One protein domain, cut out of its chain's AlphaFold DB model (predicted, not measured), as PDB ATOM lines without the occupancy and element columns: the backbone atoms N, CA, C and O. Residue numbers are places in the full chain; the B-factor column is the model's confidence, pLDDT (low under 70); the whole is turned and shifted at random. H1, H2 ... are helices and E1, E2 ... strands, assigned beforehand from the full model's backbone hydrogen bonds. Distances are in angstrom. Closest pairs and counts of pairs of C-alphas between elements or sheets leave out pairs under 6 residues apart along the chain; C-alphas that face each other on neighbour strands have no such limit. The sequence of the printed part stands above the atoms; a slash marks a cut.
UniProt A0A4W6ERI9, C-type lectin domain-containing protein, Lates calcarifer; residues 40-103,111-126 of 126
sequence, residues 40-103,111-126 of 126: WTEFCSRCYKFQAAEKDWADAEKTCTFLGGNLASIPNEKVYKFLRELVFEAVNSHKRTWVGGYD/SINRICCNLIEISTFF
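Overview. This is residues 40 to 103 and 111 to 126 of the 126 residues of the protein "C-type lectin domain-containing protein" of Lates calcarifer (UniProt A0A4W6ERI9). A small three-stranded sheet lies between two helices, with the longer helix H2 over one face and the shorter helix H1 over the other. The strands E1 and E2 form a hairpin, E3 runs beside E2, and two short stretches, residues 70 to 71 and 97 to 98, pair with E3; after E3 a tail leads to Phe 126. The printed part has 80 residues, with three named strands and two named helices in the order E1, E2, H1, H2, E3; the sheet order is E1, E2, E3, mixed, and the class is mixed, helices and strands. The whole is compact, with a radius of gyration of the C-alphas of 11.9 A, and the C-alphas span 37 by 25 by 22 A.

Along the chain. In the sheet, E1 is residues 41 to 43, 6.6 A from first to last C-alpha, and begins with C-alpha 41 at (49.538, -17.848, 257.662). E2 is residues 46 to 51, 16.5 A long. E3 is residues 114 to 119, 17.2 A long, and ends with C-alpha 119 at (47.406, -34.622, 259.346). H2 is residues 77 to 91, 21.3 A long, with C-alpha 77 at (55.936, -25.629, 243.378). H1 is residues 57 to 66, 14.2 A long.

Arrangement. E2 is the inner strand; E1 and E3 are the edge strands and are apart. E1 and E2 are antiparallel at 136 degrees, with N 41 and O 48 2.8 A apart, within hydrogen-bond range. E2 and E3 are parallel at 23 degrees, with N 51 and O 117 at 2.7 A and N 115 and O 47 at 2.8 A, both within that range. Residues 70 to 71 pair parallel with residues 115 to 116 of E3, and residues 97 to 98 pair antiparallel with its residues 118 to 119. H2 and H1 are on opposite faces of the sheet, in three layers, helices on both faces of a sheet. H2 has a height over the sheet of 8.3 A, lies over E2, and runs slantwise to the strands, at 38 degrees to E2 on the local plane; the closest C-alphas of H2 and E2 are those of Val 87 and Phe 50, 6.3 A apart. H1 has a height of 7.5 A over the sheet, lies over E3, and runs slantwise to the strands, at 34 degrees to E3 on the local plane; their closest C-alphas are those of Cys 64 and Cys 116, 5.6 A apart. H1 and H2 are apart. In H1 and H2 every O i to N i+4 pair is within hydrogen-bond range.

Size, cuts and confidence. The C-alphas farthest apart are those of Ser 45 and Phe 126, 38.0 A. Residues 104 to 110 are not printed, and C-alphas 103 and 111 are 19.3 A apart across this cut, which falls in the link from H2 to E3. Of the links that are printed whole, E1 to E2 and E2 to H1 are tight and H1 to H2 is short. The mean pLDDT of the printed part is 80.4; residues 101 to 103, 111 to 114 and 121 to 126 are under 70.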
ATOM      1  N   TRP A  40      46.118 -18.345 261.068       90.62
ATOM      2  CA  TRP A  40      46.323 -18.562 259.638       90.62
ATOM      3  C   TRP A  40      47.581 -17.816 259.180       90.62
ATOM      4  O   TRP A  40      47.864 -16.723 259.664       90.62
ATOM      5  N   THR A  41      48.300 -18.393 258.227       90.56
ATOM      6  CA  THR A  41      49.538 -17.848 257.662       90.56
ATOM      7  C   THR A  41      49.285 -17.391 256.236       90.56
ATOM      8  O   THR A  41      48.780 -18.163 255.421       90.56
ATOM      9  N   GLU A  42      49.623 -16.147 255.923       89.06
ATOM     10  CA  GLU A  42      49.464 -15.616 254.573       89.06
ATOM     11  C   GLU A  42      50.584 -16.092 253.639       89.06
ATOM     12  O   GLU A  42      51.761 -16.069 253.992       89.06
ATOM     13  N   PHE A  43      50.213 -16.485 252.422       87.50
ATOM     14  CA  PHE A  43      51.129 -16.709 251.313       87.50
ATOM     15  C   PHE A  43      50.438 -16.376 249.985       87.50
ATOM     16  O   PHE A  43      49.414 -16.964 249.638       87.50
ATOM     17  N   CYS A  44      50.997 -15.441 249.214       84.75
ATOM     18  CA  CYS A  44      50.455 -15.037 247.909       84.75
ATOM     19  C   CYS A  44      48.969 -14.606 247.964       84.75
ATOM     20  O   CYS A  44      48.159 -15.121 247.188       84.75
ATOM     21  N   SER A  45      48.604 -13.720 248.902       81.00
ATOM     22  CA  SER A  45      47.228 -13.209 249.077       81.00
ATOM     23  C   SER A  45      46.188 -14.289 249.413       81.00
ATOM     24  O   SER A  45      44.999 -14.162 249.122       81.00
ATOM     25  N   ARG A  46      46.641 -15.403 249.999       84.38
ATOM     26  CA  ARG A  46      45.802 -16.488 250.513       84.38
ATOM     27  C   ARG A  46      46.266 -16.862 251.910       84.38
ATOM     28  O   ARG A  46      47.456 -16.885 252.195       84.38
ATOM     29  N   CYS A  47      45.322 -17.214 252.758       89.62
ATOM     30  CA  CYS A  47      45.526 -17.648 254.126       89.62
ATOM     31  C   CYS A  47      45.548 -19.170 254.201       89.62
ATOM     32  O   CYS A  47      44.619 -19.832 253.740       89.62
ATOM     33  N   TYR A  48      46.564 -19.723 254.849       90.25
ATOM     34  CA  TYR A  48      46.758 -21.157 255.007       90.25
ATOM     35  C   TYR A  48      46.774 -21.560 256.476       90.25
ATOM     36  O   TYR A  48      47.246 -20.810 257.326       90.25
ATOM     37  N   LYS A  49      46.275 -22.751 256.795       91.12
ATOM     38  CA  LYS A  49      46.307 -23.283 258.158       91.12
ATOM     39  C   LYS A  49      46.560 -24.778 258.173       91.12
ATOM     40  O   LYS A  49      45.894 -25.541 257.480       91.12
ATOM     41  N   PHE A  50      47.485 -25.213 259.017       91.81
ATOM     42  CA  PHE A  50      47.674 -26.629 259.294       91.81
ATOM     43  C   PHE A  50      46.841 -27.067 260.505       91.81
ATOM     44  O   PHE A  50      46.786 -26.386 261.527       91.81
ATOM     45  N   GLN A  51      46.187 -28.217 260.380       89.81
ATOM     46  CA  GLN A  51      45.395 -28.870 261.411       89.81
ATOM     47  C   GLN A  51      46.057 -30.195 261.780       89.81
ATOM     48  O   GLN A  51      46.023 -31.157 261.016       89.81
ATOM     49  N   ALA A  52      46.641 -30.245 262.975       86.25
ATOM     50  CA  ALA A  52      47.402 -31.404 263.439       86.25
ATOM     51  C   ALA A  52      46.533 -32.613 263.825       86.25
ATOM     52  O   ALA A  52      47.066 -33.703 263.990       86.25
ATOM     53  N   ALA A  53      45.218 -32.438 263.993       85.31
ATOM     54  CA  ALA A  53      44.318 -33.539 264.324       85.31
ATOM     55  C   ALA A  53      44.223 -34.516 263.149       85.31
ATOM     56  O   ALA A  53      43.812 -34.097 262.070       85.31
ATOM     57  N   GLU A  54      44.555 -35.783 263.382       83.50
ATOM     58  CA  GLU A  54      44.484 -36.837 262.370       83.50
ATOM     59  C   GLU A  54      43.036 -37.156 262.001       83.50
ATOM     60  O   GLU A  54      42.176 -37.344 262.869       83.50
ATOM     61  N   LYS A  55      42.754 -37.154 260.697       81.81
ATOM     62  CA  LYS A  55      41.419 -37.404 260.146       81.81
ATOM     63  C   LYS A  55      41.512 -38.148 258.823       81.81
ATOM     64  O   LYS A  55      42.507 -38.048 258.108       81.81
ATOM     65  N   ASP A  56      40.428 -38.818 258.454       84.75
ATOM     66  CA  ASP A  56      40.223 -39.261 257.079       84.75
ATOM     67  C   ASP A  56      39.967 -38.058 256.166       84.75
ATOM     68  O   ASP A  56      39.474 -37.017 256.608       84.75
ATOM     69  N   TRP A  57      40.256 -38.207 254.872       84.12
ATOM     70  CA  TRP A  57      40.171 -37.110 253.901       84.12
ATOM     71  C   TRP A  57      38.816 -36.383 253.921       84.12
ATOM     72  O   TRP A  57      38.767 -35.154 253.927       84.12
ATOM     73  N   ALA A  58      37.707 -37.127 253.996       84.56
ATOM     74  CA  ALA A  58      36.365 -36.543 253.992       84.56
ATOM     75  C   ALA A  58      36.079 -35.711 255.253       84.56
ATOM     76  O   ALA A  58      35.412 -34.678 255.182       84.56
ATOM     77  N   ASP A  59      36.583 -36.138 256.410       85.75
ATOM     78  CA  ASP A  59      36.416 -35.402 257.662       85.75
ATOM     79  C   ASP A  59      37.411 -34.245 257.781       85.75
ATOM     80  O   ASP A  59      37.092 -33.214 258.383       85.75
ATOM     81  N   ALA A  60      38.585 -34.373 257.162       85.12
ATOM     82  CA  ALA A  60      39.508 -33.271 256.962       85.12
ATOM     83  C   ALA A  60      38.852 -32.163 256.126       85.12
ATOM     84  O   ALA A  60      38.812 -31.025 256.591       85.12
ATOM     85  N   GLU A  61      38.252 -32.480 254.974       85.38
ATOM     86  CA  GLU A  61      37.550 -31.495 254.136       85.38
ATOM     87  C   GLU A  61      36.423 -30.802 254.906       85.38
ATOM     88  O   GLU A  61      36.418 -29.577 255.006       85.38
ATOM     89  N   LYS A  62      35.544 -31.563 255.576       87.25
ATOM     90  CA  LYS A  62      34.483 -30.981 256.423       87.25
ATOM     91  C   LYS A  62      35.036 -30.035 257.489       87.25
ATOM     92  O   LYS A  62      34.445 -28.988 257.746       87.25
ATOM     93  N   THR A  63      36.156 -30.395 258.119       87.94
ATOM     94  CA  THR A  63      36.812 -29.546 259.127       87.94
ATOM     95  C   THR A  63      37.315 -28.249 258.495       87.94
ATOM     96  O   THR A  63      37.135 -27.174 259.064       87.94
ATOM     97  N   CYS A  64      37.908 -28.325 257.304       87.44
ATOM     98  CA  CYS A  64      38.386 -27.159 256.567       87.44
ATOM     99  C   CYS A  64      37.227 -26.233 256.174       87.44
ATOM    100  O   CYS A  64      37.304 -25.031 256.438       87.44
ATOM    101  N   THR A  65      36.129 -26.797 255.661       88.25
ATOM    102  CA  THR A  65      34.889 -26.070 255.342       88.25
ATOM    103  C   THR A  65      34.278 -25.410 256.573       88.25
ATOM    104  O   THR A  65      33.884 -24.246 256.514       88.25
ATOM    105  N   PHE A  66      34.255 -26.100 257.717       87.56
ATOM    106  CA  PHE A  66      33.773 -25.540 258.982       87.56
ATOM    107  C   PHE A  66      34.597 -24.329 259.447       87.56
ATOM    108  O   PHE A  66      34.048 -23.364 259.971       87.56
ATOM    109  N   LEU A  67      35.910 -24.337 259.202       87.50
ATOM    110  CA  LEU A  67      36.808 -23.210 259.486       87.50
ATOM    111  C   LEU A  67      36.715 -22.080 258.445       87.50
ATOM    112  O   LEU A  67      37.477 -21.112 258.504       87.50
ATOM    113  N   GLY A  68      35.796 -22.193 257.484       85.38
ATOM    114  CA  GLY A  68      35.581 -21.216 256.428       85.38
ATOM    115  C   GLY A  68      36.636 -21.260 255.323       85.38
ATOM    116  O   GLY A  68      36.852 -20.223 254.690       85.38
ATOM    117  N   GLY A  69      37.310 -22.398 255.134       87.12
ATOM    118  CA  GLY A  69      38.262 -22.676 254.055       87.12
ATOM    119  C   GLY A  69      37.954 -23.989 253.325       87.12
ATOM    120  O   GLY A  69      36.884 -24.545 253.507       87.12
ATOM    121  N   ASN A  70      38.881 -24.520 252.527       87.56
ATOM    122  CA  ASN A  70      38.811 -25.889 251.973       87.56
ATOM    123  C   ASN A  70      40.183 -26.562 252.074       87.56
ATOM    124  O   ASN A  70      41.167 -25.876 252.377       87.56
ATOM    125  N   LEU A  71      40.284 -27.868 251.813       87.00
ATOM    126  CA  LEU A  71      41.594 -28.505 251.694       87.00
ATOM    127  C   LEU A  71      42.446 -27.844 250.601       87.00
ATOM    128  O   LEU A  71      41.956 -27.421 249.550       87.00
ATOM    129  N   ALA A  72      43.751 -27.762 250.853       86.31
ATOM    130  CA  ALA A  72      44.690 -27.068 249.983       86.31
ATOM    131  C   ALA A  72      44.819 -27.694 248.606       86.31
ATOM    132  O   ALA A  72      45.250 -28.832 248.484       86.31
ATOM    133  N   SER A  73      44.542 -26.923 247.557       83.81
ATOM    134  CA  SER A  73      45.062 -27.241 246.234       83.81
ATOM    135  C   SER A  73      46.516 -26.778 246.134       83.81
ATOM    136  O   SER A  73      46.906 -25.760 246.708       83.81
ATOM    137  N   ILE A  74      47.330 -27.537 245.402       83.56
ATOM    138  CA  ILE A  74      48.736 -27.211 245.156       83.56
ATOM    139  C   ILE A  74      48.862 -26.807 243.683       83.56
ATOM    140  O   ILE A  74      49.053 -27.671 242.829       83.56
ATOM    141  N   PRO A  75      48.715 -25.512 243.350       79.88
ATOM    142  CA  PRO A  75      48.734 -25.061 241.961       79.88
ATOM    143  C   PRO A  75      50.147 -24.982 241.371       79.88
ATOM    144  O   PRO A  75      50.298 -24.955 240.154       79.88
ATOM    145  N   ASN A  76      51.183 -24.884 242.207       81.25
ATOM    146  CA  ASN A  76      52.567 -24.728 241.769       81.25
ATOM    147  C   ASN A  76      53.565 -25.150 242.863       81.25
ATOM    148  O   ASN A  76      53.204 -25.371 244.021       81.25
ATOM    149  N   GLU A  77      54.843 -25.228 242.486       84.94
ATOM    150  CA  GLU A  77      55.936 -25.629 243.378       84.94
ATOM    151  C   GLU A  77      56.159 -24.649 244.544       84.94
ATOM    152  O   GLU A  77      56.539 -25.073 245.635       84.94
ATOM    153  N   LYS A  78      55.895 -23.348 244.351       86.56
ATOM    154  CA  LYS A  78      56.055 -22.337 245.411       86.56
ATOM    155  C   LYS A  78      55.080 -22.605 246.563       86.56
ATOM    156  O   LYS A  78      55.506 -22.696 247.710       86.56
ATOM    157  N   VAL A  79      53.800 -22.833 246.248       85.75
ATOM    158  CA  VAL A  79      52.777 -23.215 247.240       85.75
ATOM    159  C   VAL A  79      53.127 -24.549 247.891       85.75
ATOM    160  O   VAL A  79      53.007 -24.689 249.102       85.75
ATOM    161  N   TYR A  80      53.612 -25.522 247.119       86.06
ATOM    162  CA  TYR A  80      54.039 -26.804 247.673       86.06
ATOM    163  C   TYR A  80      55.142 -26.665 248.733       86.06
ATOM    164  O   TYR A  80      55.028 -27.241 249.814       86.06
ATOM    165  N   LYS A  81      56.201 -25.902 248.430       92.19
ATOM    166  CA  LYS A  81      57.316 -25.646 249.354       92.19
ATOM    167  C   LYS A  81      56.839 -24.931 250.614       92.19
ATOM    168  O   LYS A  81      57.079 -25.435 251.706       92.19
ATOM    169  N   PHE A  82      56.064 -23.860 250.445       92.44
ATOM    170  CA  PHE A  82      55.461 -23.125 251.555       92.44
ATOM    171  C   PHE A  82      54.616 -24.030 252.467       92.44
ATOM    172  O   PHE A  82      54.784 -24.022 253.681       92.44
ATOM    173  N   LEU A  83      53.745 -24.875 251.903       90.31
ATOM    174  CA  LEU A  83      52.924 -25.795 252.701       90.31
ATOM    175  C   LEU A  83      53.767 -26.821 253.464       90.31
ATOM    176  O   LEU A  83      53.401 -27.205 254.573       90.31
ATOM    177  N   ARG A  84      54.889 -27.277 252.895       90.75
ATOM    178  CA  ARG A  84      55.810 -28.184 253.594       90.75
ATOM    179  C   ARG A  84      56.499 -27.513 254.771       90.75
ATOM    180  O   ARG A  84      56.597 -28.136 255.824       90.75
ATOM    181  N   GLU A  85      56.927 -26.269 254.597       93.62
ATOM    182  CA  GLU A  85      57.506 -25.455 255.666       93.62
ATOM    183  C   GLU A  85      56.471 -25.185 256.764       93.62
ATOM    184  O   GLU A  85      56.749 -25.457 257.925       93.62
ATOM    185  N   LEU A  86      55.238 -24.816 256.400       91.50
ATOM    186  CA  LEU A  86      54.140 -24.602 257.349       91.50
ATOM    187  C   LEU A  86      53.866 -25.839 258.225       91.50
ATOM    188  O   LEU A  86      53.647 -25.725 259.430       91.50
ATOM    189  N   VAL A  87      53.874 -27.038 257.632       90.75
ATOM    190  CA  VAL A  87      53.723 -28.297 258.383       90.75
ATOM    191  C   VAL A  87      54.932 -28.527 259.290       90.75
ATOM    192  O   VAL A  87      54.764 -28.869 260.460       90.75
ATOM    193  N   PHE A  88      56.147 -28.326 258.774       91.25
ATOM    194  CA  PHE A  88      57.368 -28.496 259.554       91.25
ATOM    195  C   PHE A  88      57.407 -27.551 260.759       91.25
ATOM    196  O   PHE A  88      57.696 -28.003 261.858       91.25
ATOM    197  N   GLU A  89      57.045 -26.282 260.600       91.50
ATOM    198  CA  GLU A  89      56.976 -25.319 261.702       91.50
ATOM    199  C   GLU A  89      55.934 -25.712 262.757       91.50
ATOM    200  O   GLU A  89      56.161 -25.534 263.952       91.50
ATOM    201  N   ALA A  90      54.808 -26.296 262.337       88.88
ATOM    202  CA  ALA A  90      53.731 -26.673 263.247       88.88
ATOM    203  C   ALA A  90      54.021 -27.944 264.066       88.88
ATOM    204  O   ALA A  90      53.582 -28.040 265.213       88.88
ATOM    205  N   VAL A  91      54.706 -28.944 263.492       89.44
ATOM    206  CA  VAL A  91      54.921 -30.259 264.144       89.44
ATOM    207  C   VAL A  91      56.378 -30.725 264.186       89.44
ATOM    208  O   VAL A  91      56.644 -31.869 264.556       89.44
ATOM    209  N   ASN A  92      57.325 -29.864 263.809       91.44
ATOM    210  CA  ASN A  92      58.767 -30.129 263.734       91.44
ATOM    211  C   ASN A  92      59.126 -31.372 262.891       91.44
ATOM    212  O   ASN A  92      60.059 -32.116 263.203       91.44
ATOM    213  N   SER A  93      58.331 -31.663 261.854       87.31
ATOM    214  CA  SER A  93      58.486 -32.843 260.996       87.31
ATOM    215  C   SER A  93      57.739 -32.696 259.667       87.31
ATOM    216  O   SER A  93      56.674 -32.088 259.605       87.31
ATOM    217  N   HIS A  94      58.249 -33.322 258.605       83.38
ATOM    218  CA  HIS A  94      57.580 -33.405 257.302       83.38
ATOM    219  C   HIS A  94      56.557 -34.546 257.282       83.38
ATOM    220  O   HIS A  94      56.755 -35.574 256.628       83.38
ATOM    221  N   LYS A  95      55.464 -34.391 258.033       80.12
ATOM    222  CA  LYS A  95      54.411 -35.407 258.078       80.12
ATOM    223  C   LYS A  95      53.574 -35.417 256.794       80.12
ATOM    224  O   LYS A  95      53.321 -34.380 256.175       80.12
ATOM    225  N   ARG A  96      53.101 -36.608 256.408       84.00
ATOM    226  CA  ARG A  96      52.092 -36.738 255.349       84.00
ATOM    227  C   ARG A  96      50.828 -35.991 255.773       84.00
ATOM    228  O   ARG A  96      50.482 -35.981 256.948       84.00
ATOM    229  N   THR A  97      50.181 -35.336 254.823       84.19
ATOM    230  CA  THR A  97      49.124 -34.361 255.098       84.19
ATOM    231  C   THR A  97      48.127 -34.377 253.945       84.19
ATOM    232  O   THR A  97      48.535 -34.447 252.784       84.19
ATOM    233  N   TRP A  98      46.835 -34.339 254.256       85.88
ATOM    234  CA  TRP A  98      45.763 -34.246 253.275       85.88
ATOM    235  C   TRP A  98      45.760 -32.892 252.576       85.88
ATOM    236  O   TRP A  98      45.908 -31.840 253.201       85.88
ATOM    237  N   VAL A  99      45.531 -32.961 251.270       85.06
ATOM    238  CA  VAL A  99      45.372 -31.837 250.350       85.06
ATOM    239  C   VAL A  99      44.105 -32.065 249.522       85.06
ATOM    240  O   VAL A  99      43.575 -33.181 249.466       85.06
ATOM    241  N   GLY A 100      43.584 -31.007 248.913       82.38
ATOM    242  CA  GLY A 100      42.383 -31.060 248.089       82.38
ATOM    243  C   GLY A 100      42.647 -31.853 246.811       82.38
ATOM    244  O   GLY A 100      43.638 -31.611 246.119       82.38
ATOM    245  N   GLY A 101      41.772 -32.811 246.506       65.62
ATOM    246  CA  GLY A 101      41.803 -33.556 245.248       65.62
ATOM    247  C   GLY A 101      41.206 -32.747 244.095       65.62
ATOM    248  O   GLY A 101      40.306 -31.932 244.298       65.62
ATOM    249  N   TYR A 102      41.688 -32.986 242.875       58.44
ATOM    250  CA  TYR A 102      41.010 -32.554 241.655       58.44
ATOM    251  C   TYR A 102      40.188 -33.753 241.151       58.44
ATOM    252  O   TYR A 102      40.769 -34.778 240.821       58.44
ATOM    253  N   ASP A 103      38.859 -33.680 241.233       48.00
ATOM    254  CA  ASP A 103      37.864 -34.189 240.267       48.00
ATOM    255  C   ASP A 103      36.471 -34.316 240.936       48.00
ATOM    256  O   ASP A 103      36.347 -34.673 242.105       48.00
ATOM    257  N   SER A 111      35.738 -16.745 245.924       36.91
ATOM    258  CA  SER A 111      36.647 -16.073 246.869       36.91
ATOM    259  C   SER A 111      36.861 -16.741 248.236       36.91
ATOM    260  O   SER A 111      36.751 -16.093 249.274       36.91
ATOM    261  N   ILE A 112      37.207 -18.030 248.274       50.56
ATOM    262  CA  ILE A 112      37.720 -18.628 249.510       50.56
ATOM    263  C   ILE A 112      39.235 -18.405 249.531       50.56
ATOM    264  O   ILE A 112      40.003 -19.180 248.963       50.56
ATOM    265  N   ASN A 113      39.660 -17.334 250.204       55.69
ATOM    266  CA  ASN A 113      41.073 -17.044 250.483       55.69
ATOM    267  C   ASN A 113      41.623 -17.889 251.645       55.69
ATOM    268  O   ASN A 113      42.728 -17.636 252.095       55.69
ATOM    269  N   ARG A 114      40.878 -18.879 252.158       58.97
ATOM    270  CA  ARG A 114      41.266 -19.715 253.304       58.97
ATOM    271  C   ARG A 114      41.457 -21.173 252.899       58.97
ATOM    272  O   ARG A 114      40.545 -21.823 252.400       58.97
ATOM    273  N   ILE A 115      42.652 -21.690 253.133       76.88
ATOM    274  CA  ILE A 115      43.097 -23.014 252.725       76.88
ATOM    275  C   ILE A 115      43.643 -23.793 253.926       76.88
ATOM    276  O   ILE A 115      44.481 -23.299 254.670       76.88
ATOM    277  N   CYS A 116      43.215 -25.034 254.110       72.06
ATOM    278  CA  CYS A 116      43.651 -25.861 255.226       72.06
ATOM    279  C   CYS A 116      44.357 -27.141 254.766       72.06
ATOM    280  O   CYS A 116      44.058 -27.709 253.721       72.06
ATOM    281  N   CYS A 117      45.278 -27.613 255.595       73.81
ATOM    282  CA  CYS A 117      45.986 -28.881 255.457       73.81
ATOM    283  C   CYS A 117      45.760 -29.697 256.734       73.81
ATOM    284  O   CYS A 117      45.773 -29.115 257.817       73.81
ATOM    285  N   ASN A 118      45.558 -31.014 256.648       79.44
ATOM    286  CA  ASN A 118      45.252 -31.835 257.829       79.44
ATOM    287  C   ASN A 118      46.107 -33.106 257.917       79.44
ATOM    288  O   ASN A 118      46.414 -33.717 256.896       79.44
ATOM    289  N   LEU A 119      46.511 -33.490 259.127       73.44
ATOM    290  CA  LEU A 119      47.406 -34.622 259.346       73.44
ATOM    291  C   LEU A 119      46.764 -35.977 258.971       73.44
ATOM    292  O   LEU A 119      45.585 -36.202 259.224       73.44
ATOM    293  N   ILE A 120      47.549 -36.897 258.399       77.62
ATOM    294  CA  ILE A 120      47.113 -38.274 258.094       77.62
ATOM    295  C   ILE A 120      47.816 -39.290 259.009       77.62
ATOM    296  O   ILE A 120      49.046 -39.268 259.121       77.62
ATOM    297  N   GLU A 121      47.063 -40.226 259.599       54.16
ATOM    298  CA  GLU A 121      47.654 -41.429 260.197       54.16
ATOM    299  C   GLU A 121      48.040 -42.432 259.104       54.16
ATOM    300  O   GLU A 121      47.306 -42.713 258.159       54.16
ATOM    301  N   ILE A 122      49.227 -43.014 259.238       53.81
ATOM    302  CA  ILE A 122      49.775 -44.009 258.305       53.81
ATOM    303  C   ILE A 122      49.070 -45.377 258.433       53.81
ATOM    304  O   ILE A 122      49.344 -46.277 257.645       53.81
ATOM    305  N   SER A 123      48.164 -45.555 259.394       45.31
ATOM    306  CA  SER A 123      47.704 -46.868 259.850       45.31
ATOM    307  C   SER A 123      46.654 -47.562 258.964       45.31
ATOM    308  O   SER A 123      46.390 -48.736 259.206       45.31
ATOM    309  N   THR A 124      46.090 -46.927 257.926       51.94
ATOM    310  CA  THR A 124      44.969 -47.519 257.150       51.94
ATOM    311  C   THR A 124      45.064 -47.411 255.623       51.94
ATOM    312  O   THR A 124      44.061 -47.540 254.926       51.94
ATOM    313  N   PHE A 125      46.266 -47.253 255.065       49.66
ATOM    314  CA  PHE A 125      46.493 -47.470 253.627       49.66
ATOM    315  C   PHE A 125      47.576 -48.530 253.400       49.66
ATOM    316  O   PHE A 125      48.640 -48.234 252.861       49.66
ATOM    317  N   PHE A 126      47.289 -49.752 253.854       42.81
ATOM    318  CA  PHE A 126      47.691 -51.022 253.241       42.81
ATOM    319  C   PHE A 126      46.635 -52.082 253.558       42.81
ATOM    320  O   PHE A 126      46.150 -52.088 254.711       42.81
TER     321      PHE A 126